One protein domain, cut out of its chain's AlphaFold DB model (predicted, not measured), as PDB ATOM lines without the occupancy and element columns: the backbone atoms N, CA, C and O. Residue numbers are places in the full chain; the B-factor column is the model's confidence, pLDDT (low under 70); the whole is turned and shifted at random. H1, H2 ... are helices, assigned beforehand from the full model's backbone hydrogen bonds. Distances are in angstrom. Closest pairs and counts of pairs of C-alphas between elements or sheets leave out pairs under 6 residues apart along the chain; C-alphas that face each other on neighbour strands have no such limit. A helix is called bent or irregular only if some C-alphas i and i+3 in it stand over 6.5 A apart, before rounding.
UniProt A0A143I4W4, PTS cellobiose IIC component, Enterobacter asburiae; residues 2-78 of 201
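AT A GLANCE: This is residues 2 to 78 of the 201 residues of the protein "PTS cellobiose IIC component" of Enterobacter asburiae (UniProt A0A143I4W4). Two long helices, H1 and H2b, form a V, with short H3 across its open end. Past the point, arm H2a and the loop of residues 27 to 38 make a head, where residues 35 to 40 stick out. The printed part, 77 residues with helices H1, H2 and H3 in order, is all helix and loose, radius of gyration of the C-alphas 16.1 A, spanning 51 by 25 by 18 A.

HOW THE PARTS SIT: H1, residues 5 to 26, is only just irregular: C-alphas 5 and 8 are 6.50 A apart. H2, residues 39 to 66, assigned as one helix by its hydrogen bonds, is bent: C-alphas 46 and 49 are 6.9 A apart. Arms H2a, 39 to 46, and H2b, 49 to 66, stand at a steep tilt of 38 degrees. H1's residues 17 to 25 alone touch H2b's 50 to 54, opposite ways at a steep tilt of 40 degrees; closest C-alphas Leu 24 and Pro 50, 5.7 A. H3, residues 73 to 78, touches H1, closest C-alphas Val 9 and Ile 77, 6.4 A, with H1's residues 5 to 9 alone. Every O i to N i+4 pair is within hydrogen-bond range in H2a, H2b and H3, 17 of 18 in H1.

IN THESE COORDINATES: H1 runs 32.6 A from C-alpha 5 at (-29.181, 15.418, -20.653), and H2b is 25.9 A long; H3 ends at C-alpha 78 at (-30.524, 8.279, -21.903).

THE WHOLE: The printed part has no cut; link H1 to H2 is long. Residues 2 to 4, 29 and 32 have pLDDT under 70.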
ATOM      1  N   ASP A   2     -24.678  17.551 -23.405       61.28
ATOM      2  CA  ASP A   2     -24.992  18.781 -22.695       61.28
ATOM      3  C   ASP A   2     -25.384  18.429 -21.254       61.28
ATOM      4  O   ASP A   2     -25.931  17.356 -20.979       61.28
ATOM      5  N   TRP A   3     -25.044  19.290 -20.298       67.06
ATOM      6  CA  TRP A   3     -25.176  19.015 -18.861       67.06
ATOM      7  C   TRP A   3     -26.620  18.689 -18.435       67.06
ATOM      8  O   TRP A   3     -26.826  17.989 -17.445       67.06
ATOM      9  N   GLN A   4     -27.612  19.137 -19.206       69.25
ATOM     10  CA  GLN A   4     -29.038  18.905 -18.995       69.25
ATOM     11  C   GLN A   4     -29.444  17.451 -19.262       69.25
ATOM     12  O   GLN A   4     -30.154  16.864 -18.449       69.25
ATOM     13  N   GLN A   5     -28.930  16.835 -20.334       70.69
ATOM     14  CA  GLN A   5     -29.181  15.418 -20.653       70.69
ATOM     15  C   GLN A   5     -28.582  14.489 -19.584       70.69
ATOM     16  O   GLN A   5     -29.077  13.391 -19.322       70.69
ATOM     17  N   GLY A   6     -27.528  14.957 -18.907       75.12
ATOM     18  CA  GLY A   6     -26.900  14.263 -17.788       75.12
ATOM     19  C   GLY A   6     -27.693  14.311 -16.480       75.12
ATOM     20  O   GLY A   6     -27.464  13.454 -15.628       75.12
ATOM     21  N   LEU A   7     -28.631  15.254 -16.297       80.75
ATOM     22  CA  LEU A   7     -29.356  15.424 -15.026       80.75
ATOM     23  C   LEU A   7     -30.232  14.214 -14.697       80.75
ATOM     24  O   LEU A   7     -30.182  13.702 -13.579       80.75
ATOM     25  N   PHE A   8     -30.996  13.720 -15.671       78.31
ATOM     26  CA  PHE A   8     -31.867  12.561 -15.467       78.31
ATOM     27  C   PHE A   8     -31.057  11.295 -15.152       78.31
ATOM     28  O   PHE A   8     -31.370  10.546 -14.223       78.31
ATOM     29  N   VAL A   9     -29.945  11.098 -15.869       81.50
ATOM     30  CA  VAL A   9     -29.017   9.990 -15.620       81.50
ATOM     31  C   VAL A   9     -28.369  10.111 -14.238       81.50
ATOM     32  O   VAL A   9     -28.242   9.113 -13.533       81.50
ATOM     33  N   ALA A  10     -27.988  11.320 -13.819       83.38
ATOM     34  CA  ALA A  10     -27.395  11.569 -12.511       83.38
ATOM     35  C   ALA A  10     -28.374  11.275 -11.364       83.38
ATOM     36  O   ALA A  10     -27.966  10.717 -10.344       83.38
ATOM     37  N   MET A  11     -29.663  11.578 -11.531       84.44
ATOM     38  CA  MET A  11     -30.687  11.248 -10.535       84.44
ATOM     39  C   MET A  11     -30.794   9.739 -10.314       84.44
ATOM     40  O   MET A  11     -30.671   9.275  -9.183       84.44
ATOM     41  N   ILE A  12     -30.944   8.960 -11.388       83.38
ATOM     42  CA  ILE A  12     -31.027   7.495 -11.293       83.38
ATOM     43  C   ILE A  12     -29.701   6.910 -10.789       83.38
ATOM     44  O   ILE A  12     -29.688   6.070  -9.888       83.38
ATOM     45  N   GLY A  13     -28.580   7.386 -11.332       86.94
ATOM     46  CA  GLY A  13     -27.246   6.937 -10.953       86.94
ATOM     47  C   GLY A  13     -26.963   7.165  -9.470       86.94
ATOM     48  O   GLY A  13     -26.529   6.245  -8.785       86.94
ATOM     49  N   SER A  14     -27.252   8.357  -8.945       88.06
ATOM     50  CA  SER A  14     -27.011   8.676  -7.532       88.06
ATOM     51  C   SER A  14     -27.800   7.771  -6.586       88.06
ATOM     52  O   SER A  14     -27.230   7.297  -5.605       88.06
ATOM     53  N   LEU A  15     -29.058   7.450  -6.901       89.88
ATOM     54  CA  LEU A  15     -29.865   6.516  -6.112       89.88
ATOM     55  C   LEU A  15     -29.261   5.107  -6.112       89.88
ATOM     56  O   LEU A  15     -29.073   4.523  -5.046       89.88
ATOM     57  N   LEU A  16     -28.898   4.586  -7.288       89.25
ATOM     58  CA  LEU A  16     -28.309   3.250  -7.424       89.25
ATOM     59  C   LEU A  16     -26.966   3.134  -6.692       89.25
ATOM     60  O   LEU A  16     -26.751   2.184  -5.937       89.25
ATOM     61  N   TRP A  17     -26.076   4.112  -6.875       89.50
ATOM     62  CA  TRP A  17     -24.758   4.110  -6.238       89.50
ATOM     63  C   TRP A  17     -24.845   4.297  -4.725       89.50
ATOM     64  O   TRP A  17     -24.125   3.627  -3.984       89.50
ATOM     65  N   THR A  18     -25.755   5.154  -4.255       91.12
ATOM     66  CA  THR A  18     -25.955   5.381  -2.819       91.12
ATOM     67  C   THR A  18     -26.554   4.150  -2.146       91.12
ATOM     68  O   THR A  18     -26.077   3.750  -1.084       91.12
ATOM     69  N   GLU A  19     -27.539   3.486  -2.760       91.62
ATOM     70  CA  GLU A  19     -28.086   2.239  -2.216       91.62
ATOM     71  C   GLU A  19     -27.055   1.114  -2.198       91.62
ATOM     72  O   GLU A  19     -26.950   0.397  -1.199       91.62
ATOM     73  N   LEU A  20     -26.242   0.987  -3.250       88.94
ATOM     74  CA  LEU A  20     -25.154   0.015  -3.279       88.94
ATOM     75  C   LEU A  20     -24.137   0.288  -2.161       88.94
ATOM     76  O   LEU A  20     -23.763  -0.628  -1.427       88.94
ATOM     77  N   PHE A  21     -23.737   1.547  -1.976       88.56
ATOM     78  CA  PHE A  21     -22.830   1.953  -0.904       88.56
ATOM     79  C   PHE A  21     -23.415   1.655   0.489       88.56
ATOM     80  O   PHE A  21     -22.756   1.036   1.331       88.56
ATOM     81  N   CYS A  22     -24.677   2.021   0.725       88.19
ATOM     82  CA  CYS A  22     -25.389   1.723   1.967       88.19
ATOM     83  C   CYS A  22     -25.504   0.214   2.206       88.19
ATOM     84  O   CYS A  22     -25.315  -0.256   3.329       88.19
ATOM     85  N   TRP A  23     -25.771  -0.569   1.161       88.44
ATOM     86  CA  TRP A  23     -25.838  -2.023   1.239       88.44
ATOM     87  C   TRP A  23     -24.486  -2.648   1.610       88.44
ATOM     88  O   TRP A  23     -24.440  -3.489   2.511       88.44
ATOM     89  N   LEU A  24     -23.385  -2.187   1.009       86.38
ATOM     90  CA  LEU A  24     -22.027  -2.627   1.352       86.38
ATOM     91  C   LEU A  24     -21.673  -2.294   2.811       86.38
ATOM     92  O   LEU A  24     -21.140  -3.147   3.528       86.38
ATOM     93  N   LYS A  25     -22.054  -1.103   3.292       83.38
ATOM     94  CA  LYS A  25     -21.883  -0.705   4.700       83.38
ATOM     95  C   LYS A  25     -22.713  -1.591   5.644       83.38
ATOM     96  O   LYS A  25     -22.189  -2.067   6.653       83.38
ATOM     97  N   ARG A  26     -23.974  -1.900   5.298       84.12
ATOM     98  CA  ARG A  26     -24.855  -2.819   6.060       84.12
ATOM     99  C   ARG A  26     -24.284  -4.239   6.153       84.12
ATOM    100  O   ARG A  26     -24.457  -4.900   7.174       84.12
ATOM    101  N   LYS A  27     -23.569  -4.703   5.124       82.94
ATOM    102  CA  LYS A  27     -22.905  -6.021   5.096       82.94
ATOM    103  C   LYS A  27     -21.630  -6.107   5.950       82.94
ATOM    104  O   LYS A  27     -21.010  -7.163   5.976       82.94
ATOM    105  N   LYS A  28     -21.268  -5.049   6.691       76.69
ATOM    106  CA  LYS A  28     -20.083  -4.990   7.570       76.69
ATOM    107  C   LYS A  28     -18.754  -5.234   6.836       76.69
ATOM    108  O   LYS A  28     -17.791  -5.676   7.458       76.69
ATOM    109  N   LEU A  29     -18.673  -4.896   5.546       68.00
ATOM    110  CA  LEU A  29     -17.419  -4.858   4.777       68.00
ATOM    111  C   LEU A  29     -16.613  -3.603   5.142       68.00
ATOM    112  O   LEU A  29     -16.389  -2.716   4.326       68.00
ATOM    113  N   VAL A  30     -16.271  -3.497   6.420       70.88
ATOM    114  CA  VAL A  30     -15.795  -2.275   7.057       70.88
ATOM    115  C   VAL A  30     -14.531  -2.607   7.837       70.88
ATOM    116  O   VAL A  30     -14.503  -3.590   8.582       70.88
ATOM    117  N   ILE A  31     -13.489  -1.790   7.686       71.00
ATOM    118  CA  ILE A  31     -12.269  -1.920   8.486       71.00
ATOM    119  C   ILE A  31     -12.615  -1.542   9.926       71.00
ATOM    120  O   ILE A  31     -12.959  -0.394  10.204       71.00
ATOM    121  N   LYS A  32     -12.549  -2.509  10.844       69.25
ATOM    122  CA  LYS A  32     -12.721  -2.238  12.275       69.25
ATOM    123  C   LYS A  32     -11.458  -1.574  12.806       69.25
ATOM    124  O   LYS A  32     -10.380  -2.156  12.720       69.25
ATOM    125  N   MET A  33     -11.606  -0.376  13.359       71.00
ATOM    126  CA  MET A  33     -10.534   0.302  14.080       71.00
ATOM    127  C   MET A  33     -10.645   0.056  15.592       71.00
ATOM    128  O   MET A  33     -11.757  -0.128  16.084       71.00
ATOM    129  N   PRO A  34      -9.511   0.029  16.316       74.12
ATOM    130  CA  PRO A  34      -9.489  -0.111  17.771       74.12
ATOM    131  C   PRO A  34     -10.059   1.125  18.490       74.12
ATOM    132  O   PRO A  34     -10.092   2.227  17.936       74.12
ATOM    133  N   ASP A  35     -10.444   0.939  19.755       74.31
ATOM    134  CA  ASP A  35     -11.228   1.887  20.572       74.31
ATOM    135  C   ASP A  35     -10.513   3.211  20.934       74.31
ATOM    136  O   ASP A  35     -11.073   4.050  21.634       74.31
ATOM    137  N   GLY A  36      -9.284   3.435  20.455       78.25
ATOM    138  CA  GLY A  36      -8.487   4.639  20.733       78.25
ATOM    139  C   GLY A  36      -8.562   5.745  19.673       78.25
ATOM    140  O   GLY A  36      -7.900   6.770  19.824       78.25
ATOM    141  N   VAL A  37      -9.306   5.547  18.579       80.00
ATOM    142  CA  VAL A  37      -9.311   6.460  17.420       80.00
ATOM    143  C   VAL A  37     -10.555   7.369  17.429       80.00
ATOM    144  O   VAL A  37     -11.655   6.861  17.636       80.00
ATOM    145  N   PRO A  38     -10.434   8.687  17.156       83.19
ATOM    146  CA  PRO A  38     -11.580   9.596  17.075       83.19
ATOM    147  C   PRO A  38     -12.656   9.134  16.071       83.19
ATOM    148  O   PRO A  38     -12.309   8.635  14.993       83.19
ATOM    149  N   PRO A  39     -13.951   9.372  16.353       80.12
ATOM    150  CA  PRO A  39     -15.061   8.831  15.560       80.12
ATOM    151  C   PRO A  39     -15.027   9.263  14.086       80.12
ATOM    152  O   PRO A  39     -15.295   8.455  13.201       80.12
ATOM    153  N   ALA A  40     -14.602  10.496  13.793       83.19
ATOM    154  CA  ALA A  40     -14.500  11.000  12.418       83.19
ATOM    155  C   ALA A  40     -13.498  10.207  11.547       83.19
ATOM    156  O   ALA A  40     -13.711  10.003  10.349       83.19
ATOM    157  N   VAL A  41     -12.404   9.734  12.150       82.38
ATOM    158  CA  VAL A  41     -11.381   8.945  11.449       82.38
ATOM    159  C   VAL A  41     -11.881   7.518  11.244       82.38
ATOM    160  O   VAL A  41     -11.757   6.979  10.145       82.38
ATOM    161  N   GLN A  42     -12.527   6.934  12.259       80.06
ATOM    162  CA  GLN A  42     -13.135   5.607  12.147       80.06
ATOM    163  C   GLN A  42     -14.165   5.547  11.007       80.06
ATOM    164  O   GLN A  42     -14.143   4.601  10.222       80.06
ATOM    165  N   GLU A  43     -15.015   6.568  10.856       81.69
ATOM    166  CA  GLU A  43     -16.006   6.623   9.772       81.69
ATOM    167  C   GLU A  43     -15.379   6.735   8.375       81.69
ATOM    168  O   GLU A  43     -15.853   6.098   7.432       81.69
ATOM    169  N   SER A  44     -14.286   7.488   8.241       85.31
ATOM    170  CA  SER A  44     -13.590   7.661   6.960       85.31
ATOM    171  C   SER A  44     -12.956   6.351   6.474       85.31
ATOM    172  O   SER A  44     -13.128   5.960   5.319       85.31
ATOM    173  N   PHE A  45     -12.285   5.611   7.364       81.44
ATOM    174  CA  PHE A  45     -11.717   4.295   7.034       81.44
ATOM    175  C   PHE A  45     -12.784   3.212   6.874       81.44
ATOM    176  O   PHE A  45     -12.635   2.303   6.056       81.44
ATOM    177  N   ALA A  46     -13.893   3.335   7.604       82.31
ATOM    178  CA  ALA A  46     -15.041   2.465   7.442       82.31
ATOM    179  C   ALA A  46     -15.675   2.576   6.044       82.31
ATOM    180  O   ALA A  46     -16.128   1.576   5.485       82.31
ATOM    181  N   ALA A  47     -15.692   3.782   5.471       85.25
ATOM    182  CA  ALA A  47     -16.209   4.049   4.132       85.25
ATOM    183  C   ALA A  47     -15.235   3.674   2.999       85.25
ATOM    184  O   ALA A  47     -15.674   3.518   1.859       85.25
ATOM    185  N   LEU A  48     -13.941   3.488   3.293       87.12
ATOM    186  CA  LEU A  48     -12.894   3.290   2.287       87.12
ATOM    187  C   LEU A  48     -13.088   2.016   1.450       87.12
ATOM    188  O   LEU A  48     -13.047   2.080   0.224       87.12
ATOM    189  N   ILE A  49     -13.328   0.865   2.093       86.19
ATOM    190  CA  ILE A  49     -13.556  -0.405   1.377       86.19
ATOM    191  C   ILE A  49     -14.831  -0.337   0.520       86.19
ATOM    192  O   ILE A  49     -14.746  -0.639  -0.673       86.19
ATOM    193  N   PRO A  50     -15.999   0.083   1.058       86.44
ATOM    194  CA  PRO A  50     -17.201   0.259   0.248       86.44
ATOM    195  C   PRO A  50     -16.990   1.201  -0.943       86.44
ATOM    196  O   PRO A  50     -17.426   0.885  -2.047       86.44
ATOM    197  N   ALA A  51     -16.287   2.321  -0.749       88.00
ATOM    198  CA  ALA A  51     -16.008   3.279  -1.815       88.00
ATOM    199  C   ALA A  51     -15.095   2.695  -2.907       88.00
ATOM    200  O   ALA A  51     -15.378   2.867  -4.091       88.00
ATOM    201  N   LEU A  52     -14.039   1.966  -2.529       89.88
ATOM    202  CA  LEU A  52     -13.134   1.310  -3.476       89.88
ATOM    203  C   LEU A  52     -13.869   0.255  -4.318       89.88
ATOM    204  O   LEU A  52     -13.700   0.211  -5.533       89.88
ATOM    205  N   LEU A  53     -14.718  -0.564  -3.690       87.94
ATOM    206  CA  LEU A  53     -15.515  -1.571  -4.396       87.94
ATOM    207  C   LEU A  53     -16.474  -0.933  -5.404       87.94
ATOM    208  O   LEU A  53     -16.546  -1.387  -6.545       87.94
ATOM    209  N   VAL A  54     -17.170   0.138  -5.009       90.19
ATOM    210  CA  VAL A  54     -18.035   0.896  -5.924       90.19
ATOM    211  C   VAL A  54     -17.213   1.482  -7.072       90.19
ATOM    212  O   VAL A  54     -17.612   1.348  -8.223       90.19
ATOM    213  N   MET A  55     -16.044   2.066  -6.795       89.69
ATOM    214  CA  MET A  55     -15.175   2.650  -7.821       89.69
ATOM    215  C   MET A  55     -14.701   1.610  -8.846       89.69
ATOM    216  O   MET A  55     -14.792   1.854 -10.049       89.69
ATOM    217  N   ILE A  56     -14.239   0.442  -8.388       92.06
ATOM    218  CA  ILE A  56     -13.824  -0.661  -9.268       92.06
ATOM    219  C   ILE A  56     -15.004  -1.131 -10.122       92.06
ATOM    220  O   ILE A  56     -14.849  -1.360 -11.319       92.06
ATOM    221  N   LEU A  57     -16.194  -1.240  -9.526       89.88
ATOM    222  CA  LEU A  57     -17.398  -1.682 -10.222       89.88
ATOM    223  C   LEU A  57     -17.850  -0.667 -11.285       89.88
ATOM    224  O   LEU A  57     -18.134  -1.058 -12.414       89.88
ATOM    225  N   VAL A  58     -17.838   0.633 -10.971       88.94
ATOM    226  CA  VAL A  58     -18.115   1.717 -11.931       88.94
ATOM    227  C   VAL A  58     -17.115   1.686 -13.087       88.94
ATOM    228  O   VAL A  58     -17.516   1.786 -14.246       88.94
ATOM    229  N   LEU A  59     -15.821   1.528 -12.791       89.25
ATOM    230  CA  LEU A  59     -14.775   1.466 -13.812       89.25
ATOM    231  C   LEU A  59     -14.938   0.235 -14.712       89.25
ATOM    232  O   LEU A  59     -14.846   0.356 -15.931       89.25
ATOM    233  N   GLY A  60     -15.231  -0.927 -14.124       88.94
ATOM    234  CA  GLY A  60     -15.502  -2.152 -14.873       88.94
ATOM    235  C   GLY A  60     -16.700  -1.996 -15.805       88.94
ATOM    236  O   GLY A  60     -16.604  -2.307 -16.989       88.94
ATOM    237  N   ILE A  61     -17.805  -1.434 -15.307       87.12
ATOM    238  CA  ILE A  61     -18.988  -1.152 -16.128       87.12
ATOM    239  C   ILE A  61     -18.637  -0.166 -17.247       87.12
ATOM    240  O   ILE A  61     -19.010  -0.399 -18.392       87.12
ATOM    241  N   ARG A  62     -17.877   0.898 -16.963       86.25
ATOM    242  CA  ARG A  62     -17.449   1.857 -17.990       86.25
ATOM    243  C   ARG A  62     -16.708   1.163 -19.139       86.25
ATOM    244  O   ARG A  62     -17.068   1.388 -20.289       86.25
ATOM    245  N   ILE A  63     -15.730   0.310 -18.836       87.06
ATOM    246  CA  ILE A  63     -14.943  -0.414 -19.851       87.06
ATOM    247  C   ILE A  63     -15.834  -1.357 -20.673       87.06
ATOM    248  O   ILE A  63     -15.676  -1.469 -21.887       87.06
ATOM    249  N   VAL A  64     -16.807  -2.020 -20.040       86.50
ATOM    250  CA  VAL A  64     -17.779  -2.863 -20.757       86.50
ATOM    251  C   VAL A  64     -18.613  -2.024 -21.727       86.50
ATOM    252  O   VAL A  64     -18.768  -2.409 -22.883       86.50
ATOM    253  N   PHE A  65     -19.109  -0.863 -21.293       83.00
ATOM    254  CA  PHE A  65     -19.925   0.010 -22.139       83.00
ATOM    255  C   PHE A  65     -19.139   0.673 -23.277       83.00
ATOM    256  O   PHE A  65     -19.721   0.885 -24.340       83.00
ATOM    257  N   GLU A  66     -17.835   0.913 -23.113       82.12
ATOM    258  CA  GLU A  66     -16.951   1.372 -24.201       82.12
ATOM    259  C   GLU A  66     -16.871   0.361 -25.361       82.12
ATOM    260  O   GLU A  66     -16.619   0.751 -26.496       82.12
ATOM    261  N   ASN A  67     -17.154  -0.922 -25.111       82.62
ATOM    262  CA  ASN A  67     -17.205  -1.969 -26.139       82.62
ATOM    263  C   ASN A  67     -18.617  -2.196 -26.718       82.62
ATOM    264  O   ASN A  67     -18.819  -3.103 -27.526       82.62
ATOM    265  N   THR A  68     -19.611  -1.407 -26.304       82.94
ATOM    266  CA  THR A  68     -20.994  -1.503 -26.802       82.94
ATOM    267  C   THR A  68     -21.346  -0.326 -27.705       82.94
ATOM    268  O   THR A  68     -20.719   0.728 -27.638       82.94
ATOM    269  N   HIS A  69     -22.406  -0.470 -28.509       77.88
ATOM    270  CA  HIS A  69     -22.873   0.574 -29.436       77.88
ATOM    271  C   HIS A  69     -23.198   1.915 -28.742       77.88
ATOM    272  O   HIS A  69     -23.168   2.969 -29.377       77.88
ATOM    273  N   TYR A  70     -23.464   1.887 -27.434       74.31
ATOM    274  CA  TYR A  70     -23.780   3.067 -26.636       74.31
ATOM    275  C   TYR A  70     -22.545   3.868 -26.196       74.31
ATOM    276  O   TYR A  70     -22.727   4.987 -25.738       74.31
ATOM    277  N   ASN A  71     -21.315   3.336 -26.302       74.38
ATOM    278  CA  ASN A  71     -20.016   3.918 -25.885       74.38
ATOM    279  C   ASN A  71     -19.876   4.334 -24.402       74.38
ATOM    280  O   ASN A  71     -18.799   4.243 -23.820       74.38
ATOM    281  N   THR A  72     -20.942   4.819 -23.767       80.06
ATOM    282  CA  THR A  72     -20.980   5.334 -22.403       80.06
ATOM    283  C   THR A  72     -22.260   4.882 -21.705       80.06
ATOM    284  O   THR A  72     -23.330   4.783 -22.307       80.06
ATOM    285  N   ILE A  73     -22.169   4.679 -20.388       79.88
ATOM    286  CA  ILE A  73     -23.327   4.374 -19.529       79.88
ATOM    287  C   ILE A  73     -24.385   5.486 -19.639       79.88
ATOM    288  O   ILE A  73     -25.585   5.224 -19.598       79.88
ATOM    289  N   HIS A  74     -23.935   6.734 -19.803       80.38
ATOM    290  CA  HIS A  74     -24.811   7.895 -19.912       80.38
ATOM    291  C   HIS A  74     -25.693   7.845 -21.161       80.38
ATOM    292  O   HIS A  74     -26.897   8.053 -21.041       80.38
ATOM    293  N   GLN A  75     -25.125   7.515 -22.325       79.94
ATOM    294  CA  GLN A  75     -25.906   7.346 -23.555       79.94
ATOM    295  C   GLN A  75     -26.881   6.175 -23.456       79.94
ATOM    296  O   GLN A  75     -28.040   6.336 -23.815       79.94
ATOM    297  N   PHE A  76     -26.463   5.044 -22.883       83.38
ATOM    298  CA  PHE A  76     -27.357   3.900 -22.694       83.38
ATOM    299  C   PHE A  76     -28.595   4.253 -21.858       83.38
ATOM    300  O   PHE A  76     -29.721   3.999 -22.273       83.38
ATOM    301  N   ILE A  77     -28.403   4.868 -20.685       81.88
ATOM    302  CA  ILE A  77     -29.526   5.240 -19.810       81.88
ATOM    303  C   ILE A  77     -30.403   6.299 -20.486       81.88
ATOM    304  O   ILE A  77     -31.630   6.256 -20.374       81.88
ATOM    305  N   TYR A  78     -29.790   7.239 -21.201       81.81
ATOM    306  CA  TYR A  78     -30.524   8.279 -21.903       81.81
ATOM    307  C   TYR A  78     -31.391   7.712 -23.044       81.81
ATOM    308  O   TYR A  78     -32.581   8.011 -23.125       81.81
TER     309      TYR A  78